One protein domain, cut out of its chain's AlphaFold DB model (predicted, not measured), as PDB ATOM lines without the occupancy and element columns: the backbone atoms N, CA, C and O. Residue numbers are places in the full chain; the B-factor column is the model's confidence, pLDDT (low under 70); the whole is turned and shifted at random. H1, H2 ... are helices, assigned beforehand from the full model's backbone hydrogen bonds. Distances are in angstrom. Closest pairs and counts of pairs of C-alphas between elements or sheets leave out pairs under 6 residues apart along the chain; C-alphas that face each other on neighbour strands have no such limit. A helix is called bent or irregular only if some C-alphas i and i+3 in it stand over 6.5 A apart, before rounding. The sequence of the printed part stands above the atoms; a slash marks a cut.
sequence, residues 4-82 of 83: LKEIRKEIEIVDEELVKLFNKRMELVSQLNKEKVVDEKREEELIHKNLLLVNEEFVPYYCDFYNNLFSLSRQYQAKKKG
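This is residues 4 to 82 of the 83 residues of the protein "Chorismate mutase" of Acholeplasma sp (UniProt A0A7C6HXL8). Two long helices, H1 and H3, make a loose V, meeting near their last residues, and the shorter H2 folds back along the first half of H3 as a helical hairpin. Residues 4 to 21 of H1 stick out as a free arm. The printed part has 79 residues, with three named helices in the order H1, H2, H3 and no named strand; the class is all helix. The whole is loose, with a radius of gyration of the C-alphas of 14.9 A, and elongated, spanning 47 by 24 by 14 A.

H1 covers residues 4 to 31, 40.7 A from first to last C-alpha, beginning at C-alpha 4 (45.041, 37.538, 7.517). H2 covers residues 40 to 51, with C-alpha 40 at (30.072, 28.973, -28.284). H3 covers residues 56 to 81, 37.7 A long, ending at C-alpha 81 (13.002, 36.032, -23.200). H3 is irregular: C-alphas 57 and 60 are 7.6 A apart.

H1 touches H3 with residues 26 to 30 alone, and H3 touches H1 with residues 73 to 80 alone. Their closest C-alphas are those of Ser 30 and Gln 77, 5.9 A apart. They run the same way at a steep tilt of 40 degrees. H1 and H2 are apart. H2 and H3 form a helical hairpin, running opposite ways at a shallow tilt of 32 degrees, only just short of steep. H3 touches H2 with residues 59 to 70 alone; their closest C-alphas, of Leu 51 and Val 59, are 6.6 A apart. In H1 and H2 every O i to N i+4 pair is within hydrogen-bond range; in H3, 20 of 22 are.

The C-alphas of Leu 4 and Glu 35, the two farthest apart, are 47.6 A apart. The printed part has no cut. The link from H1 to H2 is short and that from H2 to H3 is tight. The mean pLDDT of the printed part is 90.5; residues 33 to 38 and residue 82 are under 70.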
ATOM      1  N   LEU A   4      46.297  38.131   7.982       94.19
ATOM      2  CA  LEU A   4      45.041  37.538   7.517       94.19
ATOM      3  C   LEU A   4      43.866  38.531   7.428       94.19
ATOM      4  O   LEU A   4      43.039  38.417   6.529       94.19
ATOM      5  N   LYS A   5      43.737  39.465   8.379       94.50
ATOM      6  CA  LYS A   5      42.656  40.462   8.371       94.50
ATOM      7  C   LYS A   5      42.839  41.483   7.256       94.50
ATOM      8  O   LYS A   5      41.839  41.904   6.695       94.50
ATOM      9  N   GLU A   6      44.073  41.869   6.950       95.62
ATOM     10  CA  GLU A   6      44.332  42.824   5.870       95.62
ATOM     11  C   GLU A   6      44.133  42.163   4.504       95.62
ATOM     12  O   GLU A   6      43.381  42.692   3.695       95.62
ATOM     13  N   ILE A   7      44.630  40.933   4.312       97.12
ATOM     14  CA  ILE A   7      44.359  40.147   3.094       97.12
ATOM     15  C   ILE A   7      42.849  39.995   2.859       97.12
ATOM     16  O   ILE A   7      42.366  40.157   1.744       97.12
ATOM     17  N   ARG A   8      42.069  39.711   3.912       96.38
ATOM     18  CA  ARG A   8      40.609  39.583   3.786       96.38
ATOM     19  C   ARG A   8      39.925  40.887   3.389       96.38
ATOM     20  O   ARG A   8      39.016  40.832   2.577       96.38
ATOM     21  N   LYS A   9      40.366  42.034   3.912       97.31
ATOM     22  CA  LYS A   9      39.828  43.335   3.486       97.31
ATOM     23  C   LYS A   9      40.140  43.626   2.022       97.31
ATOM     24  O   LYS A   9      39.292  44.158   1.320       97.31
ATOM     25  N   GLU A  10      41.340  43.284   1.557       97.81
ATOM     26  CA  GLU A  10      41.687  43.439   0.140       97.81
ATOM     27  C   GLU A  10      40.798  42.557  -0.744       97.81
ATOM     28  O   GLU A  10      40.277  43.034  -1.750       97.81
ATOM     29  N   ILE A  11      40.541  41.311  -0.329       97.75
ATOM     30  CA  ILE A  11      39.592  40.420  -1.013       97.75
ATOM     31  C   ILE A  11      38.179  41.017  -1.014       97.75
ATOM     32  O   ILE A  11      37.555  41.054  -2.066       97.75
ATOM     33  N   GLU A  12      37.692  41.536   0.117       98.12
ATOM     34  CA  GLU A  12      36.368  42.171   0.207       98.12
ATOM     35  C   GLU A  12      36.223  43.329  -0.798       98.12
ATOM     36  O   GLU A  12      35.202  43.435  -1.477       98.12
ATOM     37  N   ILE A  13      37.260  44.159  -0.951       98.25
ATOM     38  CA  ILE A  13      37.274  45.255  -1.930       98.25
ATOM     39  C   ILE A  13      37.207  44.710  -3.363       98.25
ATOM     40  O   ILE A  13      36.420  45.201  -4.175       98.25
ATOM     41  N   VAL A  14      38.000  43.682  -3.678       98.31
ATOM     42  CA  VAL A  14      37.978  43.036  -5.002       98.31
ATOM     43  C   VAL A  14      36.609  42.408  -5.279       98.31
ATOM     44  O   VAL A  14      36.069  42.568  -6.374       98.31
ATOM     45  N   ASP A  15      36.004  41.751  -4.294       98.19
ATOM     46  CA  ASP A  15      34.689  41.125  -4.419       98.19
ATOM     47  C   ASP A  15      33.593  42.159  -4.713       98.19
ATOM     48  O   ASP A  15      32.724  41.927  -5.559       98.19
ATOM     49  N   GLU A  16      33.649  43.343  -4.096       98.38
ATOM     50  CA  GLU A  16      32.734  44.440  -4.426       98.38
ATOM     51  C   GLU A  16      32.862  44.891  -5.889       98.38
ATOM     52  O   GLU A  16      31.858  45.201  -6.544       98.38
ATOM     53  N   GLU A  17      34.083  44.943  -6.425       98.50
ATOM     54  CA  GLU A  17      34.319  45.264  -7.834       98.50
ATOM     55  C   GLU A  17      33.815  44.156  -8.759       98.50
ATOM     56  O   GLU A  17      33.140  44.445  -9.755       98.50
ATOM     57  N   LEU A  18      34.051  42.890  -8.405       97.62
ATOM     58  CA  LEU A  18      33.531  41.737  -9.138       97.62
ATOM     59  C   LEU A  18      32.001  41.757  -9.199       97.62
ATOM     60  O   LEU A  18      31.440  41.543 -10.274       97.62
ATOM     61  N   VAL A  19      31.314  42.095  -8.102       98.00
ATOM     62  CA  VAL A  19      29.847  42.230  -8.077       98.00
ATOM     63  C   VAL A  19      29.374  43.343  -9.017       98.00
ATOM     64  O   VAL A  19      28.435  43.143  -9.795       98.00
ATOM     65  N   LYS A  20      30.029  44.511  -9.005       98.31
ATOM     66  CA  LYS A  20      29.694  45.629  -9.909       98.31
ATOM     67  C   LYS A  20      29.881  45.234 -11.377       98.31
ATOM     68  O   LYS A  20      29.003  45.493 -12.207       98.31
ATOM     69  N   LEU A  21      30.996  44.577 -11.701       97.75
ATOM     70  CA  LEU A  21      31.298  44.098 -13.052       97.75
ATOM     71  C   LEU A  21      30.326  43.004 -13.500       97.75
ATOM     72  O   LEU A  21      29.854  43.030 -14.640       97.75
ATOM     73  N   PHE A  22      29.980  42.083 -12.602       96.56
ATOM     74  CA  PHE A  22      29.007  41.031 -12.855       96.56
ATOM     75  C   PHE A  22      27.634  41.616 -13.202       96.56
ATOM     76  O   PHE A  22      27.084  41.281 -14.252       96.56
ATOM     77  N   ASN A  23      27.117  42.546 -12.390       96.50
ATOM     78  CA  ASN A  23      25.832  43.205 -12.643       96.50
ATOM     79  C   ASN A  23      25.811  43.888 -14.015       96.50
ATOM     80  O   ASN A  23      24.940  43.602 -14.839       96.50
ATOM     81  N   LYS A  24      26.835  44.700 -14.313       97.00
ATOM     82  CA  LYS A  24      26.977  45.362 -15.616       97.00
ATOM     83  C   LYS A  24      26.994  44.357 -16.772       97.00
ATOM     84  O   LYS A  24      26.351  44.567 -17.801       97.00
ATOM     85  N   ARG A  25      27.712  43.242 -16.622       94.25
ATOM     86  CA  ARG A  25      27.775  42.189 -17.643       94.25
ATOM     87  C   ARG A  25      26.406  41.537 -17.859       94.25
ATOM     88  O   ARG A  25      26.016  41.332 -19.006       94.25
ATOM     89  N   MET A  26      25.669  41.233 -16.791       92.62
ATOM     90  CA  MET A  26      24.338  40.618 -16.880       92.62
ATOM     91  C   MET A  26      23.296  41.563 -17.491       92.62
ATOM     92  O   MET A  26      22.464  41.123 -18.289       92.62
ATOM     93  N   GLU A  27      23.369  42.863 -17.204       92.75
ATOM     94  CA  GLU A  27      22.546  43.882 -17.865       92.75
ATOM     95  C   GLU A  27      22.784  43.909 -19.379       92.75
ATOM     96  O   GLU A  27      21.818  43.882 -20.145       92.75
ATOM     97  N   LEU A  28      24.049  43.875 -19.816       91.12
ATOM     98  CA  LEU A  28      24.421  43.811 -21.234       91.12
ATOM     99  C   LEU A  28      23.946  42.511 -21.899       91.12
ATOM    100  O   LEU A  28      23.382  42.551 -22.990       91.12
ATOM    101  N   VAL A  29      24.101  41.360 -21.233       87.88
ATOM    102  CA  VAL A  29      23.559  40.070 -21.711       87.88
ATOM    103  C   VAL A  29      22.050  40.170 -21.948       87.88
ATOM    104  O   VAL A  29      21.524  39.639 -22.927       87.88
ATOM    105  N   SER A  30      21.355  40.902 -21.081       85.56
ATOM    106  CA  SER A  30      19.913  41.112 -21.159       85.56
ATOM    107  C   SER A  30      19.463  41.942 -22.371       85.56
ATOM    108  O   SER A  30      18.293  41.862 -22.745       85.56
ATOM    109  N   GLN A  31      20.373  42.718 -22.971       87.31
ATOM    110  CA  GLN A  31      20.132  43.543 -24.161       87.31
ATOM    111  C   GLN A  31      20.407  42.790 -25.473       87.31
ATOM    112  O   GLN A  31      20.008  43.252 -26.537       87.31
ATOM    113  N   LEU A  32      21.079  41.633 -25.428       82.31
ATOM    114  CA  LEU A  32      21.362  40.834 -26.626       82.31
ATOM    115  C   LEU A  32      20.058  40.330 -27.275       82.31
ATOM    116  O   LEU A  32      19.152  39.876 -26.575       82.31
ATOM    117  N   ASN A  33      19.981  40.318 -28.611       69.75
ATOM    118  CA  ASN A  33      18.804  39.883 -29.386       69.75
ATOM    119  C   ASN A  33      18.526  38.367 -29.287       69.75
ATOM    120  O   ASN A  33      19.397  37.584 -28.909       69.75
ATOM    121  N   LYS A  34      17.282  37.933 -29.566       63.38
ATOM    122  CA  LYS A  34      16.797  36.533 -29.427       63.38
ATOM    123  C   LYS A  34      17.599  35.487 -30.215       63.38
ATOM    124  O   LYS A  34      17.641  34.345 -29.792       63.38
ATOM    125  N   GLU A  35      18.253  35.873 -31.301       61.19
ATOM    126  CA  GLU A  35      18.903  34.935 -32.229       61.19
ATOM    127  C   GLU A  35      20.260  34.402 -31.740       61.19
ATOM    128  O   GLU A  35      20.746  33.407 -32.262       61.19
ATOM    129  N   LYS A  36      20.869  35.025 -30.721       61.75
ATOM    130  CA  LYS A  36      22.198  34.654 -30.200       61.75
ATOM    131  C   LYS A  36      22.144  34.255 -28.728       61.75
ATOM    132  O   LYS A  36      22.758  34.904 -27.881       61.75
ATOM    133  N   VAL A  37      21.333  33.242 -28.414       62.34
ATOM    134  CA  VAL A  37      21.287  32.676 -27.053       62.34
ATOM    135  C   VAL A  37      22.502  31.795 -26.767       62.34
ATOM    136  O   VAL A  37      22.960  31.732 -25.634       62.34
ATOM    137  N   VAL A  38      23.067  31.173 -27.801       67.69
ATOM    138  CA  VAL A  38      24.282  30.360 -27.713       67.69
ATOM    139  C   VAL A  38      25.230  30.825 -28.814       67.69
ATOM    140  O   VAL A  38      24.852  30.843 -29.982       67.69
ATOM    141  N   ASP A  39      26.435  31.249 -28.437       78.69
ATOM    142  CA  ASP A  39      27.509  31.627 -29.364       78.69
ATOM    143  C   ASP A  39      28.829  31.068 -28.816       78.69
ATOM    144  O   ASP A  39      29.682  31.799 -28.316       78.69
ATOM    145  N   GLU A  40      28.938  29.735 -28.834       81.94
ATOM    146  CA  GLU A  40      30.072  28.973 -28.284       81.94
ATOM    147  C   GLU A  40      31.403  29.438 -28.874       81.94
ATOM    148  O   GLU A  40      32.362  29.660 -28.142       81.94
ATOM    149  N   LYS A  41      31.434  29.720 -30.181       85.62
ATOM    150  CA  LYS A  41      32.624  30.246 -30.852       85.62
ATOM    151  C   LYS A  41      33.084  31.571 -30.236       85.62
ATOM    152  O   LYS A  41      34.266  31.745 -29.951       85.62
ATOM    153  N   ARG A  42      32.160  32.506 -29.989       86.62
ATOM    154  CA  ARG A  42      32.480  33.793 -29.351       86.62
ATOM    155  C   ARG A  42      32.917  33.630 -27.893       86.62
ATOM    156  O   ARG A  42      33.708  34.437 -27.405       86.62
ATOM    157  N   GLU A  43      32.382  32.643 -27.180       89.12
ATOM    158  CA  GLU A  43      32.770  32.323 -25.801       89.12
ATOM    159  C   GLU A  43      34.196  31.755 -25.737       89.12
ATOM    160  O   GLU A  43      35.021  32.259 -24.970       89.12
ATOM    161  N   GLU A  44      34.513  30.790 -26.603       89.44
ATOM    162  CA  GLU A  44      35.850  30.207 -26.739       89.44
ATOM    163  C   GLU A  44      36.891  31.254 -27.147       89.44
ATOM    164  O   GLU A  44      37.951  31.341 -26.524       89.44
ATOM    165  N   GLU A  45      36.592  32.093 -28.146       92.19
ATOM    166  CA  GLU A  45      37.481  33.178 -28.582       92.19
ATOM    167  C   GLU A  45      37.768  34.173 -27.447       92.19
ATOM    168  O   GLU A  45      38.897  34.650 -27.309       92.19
ATOM    169  N   LEU A  46      36.771  34.478 -26.605       92.25
ATOM    170  CA  LEU A  46      36.947  35.383 -25.467       92.25
ATOM    171  C   LEU A  46      37.855  34.778 -24.394       92.25
ATOM    172  O   LEU A  46      38.719  35.489 -23.877       92.25
ATOM    173  N   ILE A  47      37.676  33.494 -24.065       92.75
ATOM    174  CA  ILE A  47      38.545  32.802 -23.104       92.75
ATOM    175  C   ILE A  47      39.981  32.823 -23.623       92.75
ATOM    176  O   ILE A  47      40.842  33.375 -22.942       92.75
ATOM    177  N   HIS A  48      40.218  32.336 -24.847       93.44
ATOM    178  CA  HIS A  48      41.553  32.279 -25.451       93.44
ATOM    179  C   HIS A  48      42.233  33.649 -25.501       93.44
ATOM    180  O   HIS A  48      43.398  33.772 -25.125       93.44
ATOM    181  N   LYS A  49      41.504  34.695 -25.915       95.06
ATOM    182  CA  LYS A  49      42.031  36.064 -25.965       95.06
ATOM    183  C   LYS A  49      42.519  36.541 -24.598       95.06
ATOM    184  O   LYS A  49      43.534  37.229 -24.514       95.06
ATOM    185  N   ASN A  50      41.786  36.203 -23.545       94.62
ATOM    186  CA  ASN A  50      42.072  36.692 -22.206       94.62
ATOM    187  C   ASN A  50      43.107  35.844 -21.461       94.62
ATOM    188  O   ASN A  50      43.648  36.342 -20.481       94.62
ATOM    189  N   LEU A  51      43.441  34.630 -21.920       93.75
ATOM    190  CA  LEU A  51      44.480  33.806 -21.285       93.75
ATOM    191  C   LEU A  51      45.828  34.528 -21.182       93.75
ATOM    192  O   LEU A  51      46.538  34.348 -20.203       93.75
ATOM    193  N   LEU A  52      46.148  35.408 -22.137       93.25
ATOM    194  CA  LEU A  52      47.370  36.223 -22.118       93.25
ATOM    195  C   LEU A  52      47.409  37.262 -20.982       93.25
ATOM    196  O   LEU A  52      48.456  37.845 -20.721       93.25
ATOM    197  N   LEU A  53      46.268  37.535 -20.346       95.44
ATOM    198  CA  LEU A  53      46.123  38.481 -19.235       95.44
ATOM    199  C   LEU A  53      46.038  37.771 -17.876       95.44
ATOM    200  O   LEU A  53      46.006  38.435 -16.842       95.44
ATOM    201  N   VAL A  54      45.953  36.441 -17.877       95.56
ATOM    202  CA  VAL A  54      45.777  35.621 -16.680       95.56
ATOM    203  C   VAL A  54      47.135  35.045 -16.306       95.56
ATOM    204  O   VAL A  54      47.858  34.540 -17.162       95.56
ATOM    205  N   ASN A  55      47.494  35.121 -15.024       96.88
ATOM    206  CA  ASN A  55      48.675  34.425 -14.521       96.88
ATOM    207  C   ASN A  55      48.536  32.924 -14.825       96.88
ATOM    208  O   ASN A  55      47.472  32.347 -14.600       96.88
ATOM    209  N   GLU A  56      49.602  32.311 -15.336       95.88
ATOM    210  CA  GLU A  56      49.645  30.912 -15.768       95.88
ATOM    211  C   GLU A  56      49.078  29.950 -14.712       95.88
ATOM    212  O   GLU A  56      48.301  29.056 -15.046       95.88
ATOM    213  N   GLU A  57      49.366  30.191 -13.429       97.75
ATOM    214  CA  GLU A  57      48.874  29.355 -12.326       97.75
ATOM    215  C   GLU A  57      47.339  29.397 -12.160       97.75
ATOM    216  O   GLU A  57      46.733  28.452 -11.652       97.75
ATOM    217  N   PHE A  58      46.692  30.478 -12.614       97.31
ATOM    218  CA  PHE A  58      45.249  30.693 -12.496       97.31
ATOM    219  C   PHE A  58      44.464  30.336 -13.761       97.31
ATOM    220  O   PHE A  58      43.232  30.367 -13.734       97.31
ATOM    221  N   VAL A  59      45.135  29.974 -14.858       97.19
ATOM    222  CA  VAL A  59      44.491  29.689 -16.151       97.19
ATOM    223  C   VAL A  59      43.365  28.648 -16.051       97.19
ATOM    224  O   VAL A  59      42.269  28.944 -16.535       97.19
ATOM    225  N   PRO A  60      43.544  27.476 -15.401       96.62
ATOM    226  CA  PRO A  60      42.467  26.488 -15.295       96.62
ATOM    227  C   PRO A  60      41.233  27.044 -14.572       96.62
ATOM    228  O   PRO A  60      40.107  26.896 -15.043       96.62
ATOM    229  N   TYR A  61      41.453  27.776 -13.476       97.38
ATOM    230  CA  TYR A  61      40.386  28.379 -12.676       97.38
ATOM    231  C   TYR A  61      39.656  29.493 -13.430       97.38
ATOM    232  O   TYR A  61      38.437  29.628 -13.319       97.38
ATOM    233  N   TYR A  62      40.382  30.278 -14.228       96.75
ATOM    234  CA  TYR A  62      39.796  31.301 -15.085       96.75
ATOM    235  C   TYR A  62      38.878  30.684 -16.148       96.75
ATOM    236  O   TYR A  62      37.756  31.164 -16.340       96.75
ATOM    237  N   CYS A  63      39.325  29.613 -16.811       95.44
ATOM    238  CA  CYS A  63      38.516  28.890 -17.792       95.44
ATOM    239  C   CYS A  63      37.216  28.375 -17.164       95.44
ATOM    240  O   CYS A  63      36.132  28.641 -17.686       95.44
ATOM    241  N   ASP A  64      37.307  27.712 -16.009       96.81
ATOM    242  CA  ASP A  64      36.140  27.187 -15.294       96.81
ATOM    243  C   ASP A  64      35.184  28.300 -14.848       96.81
ATOM    244  O   ASP A  64      33.963  28.190 -15.013       96.81
ATOM    245  N   PHE A  65      35.718  29.407 -14.327       96.62
ATOM    246  CA  PHE A  65      34.919  30.567 -13.942       96.62
ATOM    247  C   PHE A  65      34.143  31.139 -15.135       96.62
ATOM    248  O   PHE A  65      32.929  31.341 -15.042       96.62
ATOM    249  N   TYR A  66      34.806  31.362 -16.273       95.00
ATOM    250  CA  TYR A  66      34.156  31.935 -17.452       95.00
ATOM    251  C   TYR A  66      33.132  30.990 -18.080       95.00
ATOM    252  O   TYR A  66      32.049  31.446 -18.450       95.00
ATOM    253  N   ASN A  67      33.408  29.687 -18.128       94.00
ATOM    254  CA  ASN A  67      32.446  28.691 -18.606       94.00
ATOM    255  C   ASN A  67      31.158  28.696 -17.766       94.00
ATOM    256  O   ASN A  67      30.047  28.735 -18.309       94.00
ATOM    257  N   ASN A  68      31.289  28.750 -16.439       95.38
ATOM    258  CA  ASN A  68      30.142  28.876 -15.538       95.38
ATOM    259  C   ASN A  68      29.413  30.214 -15.719       95.38
ATOM    260  O   ASN A  68      28.182  30.256 -15.791       95.38
ATOM    261  N   LEU A  69      30.159  31.310 -15.866       94.56
ATOM    262  CA  LEU A  69      29.597  32.634 -16.109       94.56
ATOM    263  C   LEU A  69      28.790  32.682 -17.416       94.56
ATOM    264  O   LEU A  69      27.711  33.280 -17.460       94.56
ATOM    265  N   PHE A  70      29.267  32.042 -18.484       92.06
ATOM    266  CA  PHE A  70      28.529  31.922 -19.737       92.06
ATOM    267  C   PHE A  70      27.256  31.089 -19.574       92.06
ATOM    268  O   PHE A  70      26.187  31.542 -19.984       92.06
ATOM    269  N   SER A  71      27.324  29.954 -18.875       92.25
ATOM    270  CA  SER A  71      26.141  29.144 -18.549       92.25
ATOM    271  C   SER A  71      25.060  29.957 -17.825       92.25
ATOM    272  O   SER A  71      23.906  29.986 -18.262       92.25
ATOM    273  N   LEU A  72      25.431  30.720 -16.790       93.00
ATOM    274  CA  LEU A  72      24.504  31.604 -16.068       93.00
ATOM    275  C   LEU A  72      23.916  32.696 -16.971       93.00
ATOM    276  O   LEU A  72      22.734  33.031 -16.869       93.00
ATOM    277  N   SER A  73      24.725  33.229 -17.889       90.69
ATOM    278  CA  SER A  73      24.286  34.240 -18.858       90.69
ATOM    279  C   SER A  73      23.173  33.706 -19.749       90.69
ATOM    280  O   SER A  73      22.147  34.366 -19.910       90.69
ATOM    281  N   ARG A  74      23.360  32.496 -20.290       88.88
ATOM    282  CA  ARG A  74      22.379  31.825 -21.148       88.88
ATOM    283  C   ARG A  74      21.093  31.521 -20.395       88.88
ATOM    284  O   ARG A  74      20.016  31.836 -20.893       88.88
ATOM    285  N   GLN A  75      21.198  30.991 -19.175       90.12
ATOM    286  CA  GLN A  75      20.038  30.708 -18.322       90.12
ATOM    287  C   GLN A  75      19.213  31.970 -18.046       90.12
ATOM    288  O   GLN A  75      17.993  31.979 -18.223       90.12
ATOM    289  N   TYR A  76      19.871  33.063 -17.654       89.81
ATOM    290  CA  TYR A  76      19.195  34.334 -17.407       89.81
ATOM    291  C   TYR A  76      18.546  34.896 -18.675       89.81
ATOM    292  O   TYR A  76      17.407  35.364 -18.645       89.81
ATOM    293  N   GLN A  77      19.257  34.832 -19.799       84.69
ATOM    294  CA  GLN A  77      18.768  35.327 -21.073       84.69
ATOM    295  C   GLN A  77      17.554  34.529 -21.575       84.69
ATOM    296  O   GLN A  77      16.592  35.146 -22.037       84.69
ATOM    297  N   ALA A  78      17.576  33.198 -21.449       85.38
ATOM    298  CA  ALA A  78      16.450  32.324 -21.774       85.38
ATOM    299  C   ALA A  78      15.223  32.688 -20.924       85.38
ATOM    300  O   ALA A  78      14.187  33.081 -21.468       85.38
ATOM    301  N   LYS A  79      15.403  32.756 -19.595       86.88
ATOM    302  CA  LYS A  79      14.350  33.158 -18.648       86.88
ATOM    303  C   LYS A  79      13.748  34.525 -18.981       86.88
ATOM    304  O   LYS A  79      12.529  34.674 -18.986       86.88
ATOM    305  N   LYS A  80      14.575  35.536 -19.273       80.75
ATOM    306  CA  LYS A  80      14.103  36.896 -19.598       80.75
ATOM    307  C   LYS A  80      13.318  36.949 -20.915       80.75
ATOM    308  O   LYS A  80      12.455  37.809 -21.074       80.75
ATOM    309  N   LYS A  81      13.620  36.062 -21.865       74.31
ATOM    310  CA  LYS A  81      13.002  36.032 -23.200       74.31
ATOM    311  C   LYS A  81      11.819  35.070 -23.318       74.31
ATOM    312  O   LYS A  81      11.203  35.051 -24.386       74.31
ATOM    313  N   GLY A  82      11.497  34.336 -22.251       68.81
ATOM    314  CA  GLY A  82      10.437  33.327 -22.234       68.81
ATOM    315  C   GLY A  82      10.763  32.103 -23.092       68.81
ATOM    316  O   GLY A  82       9.853  31.552 -23.704       68.81
TER     317      GLY A  82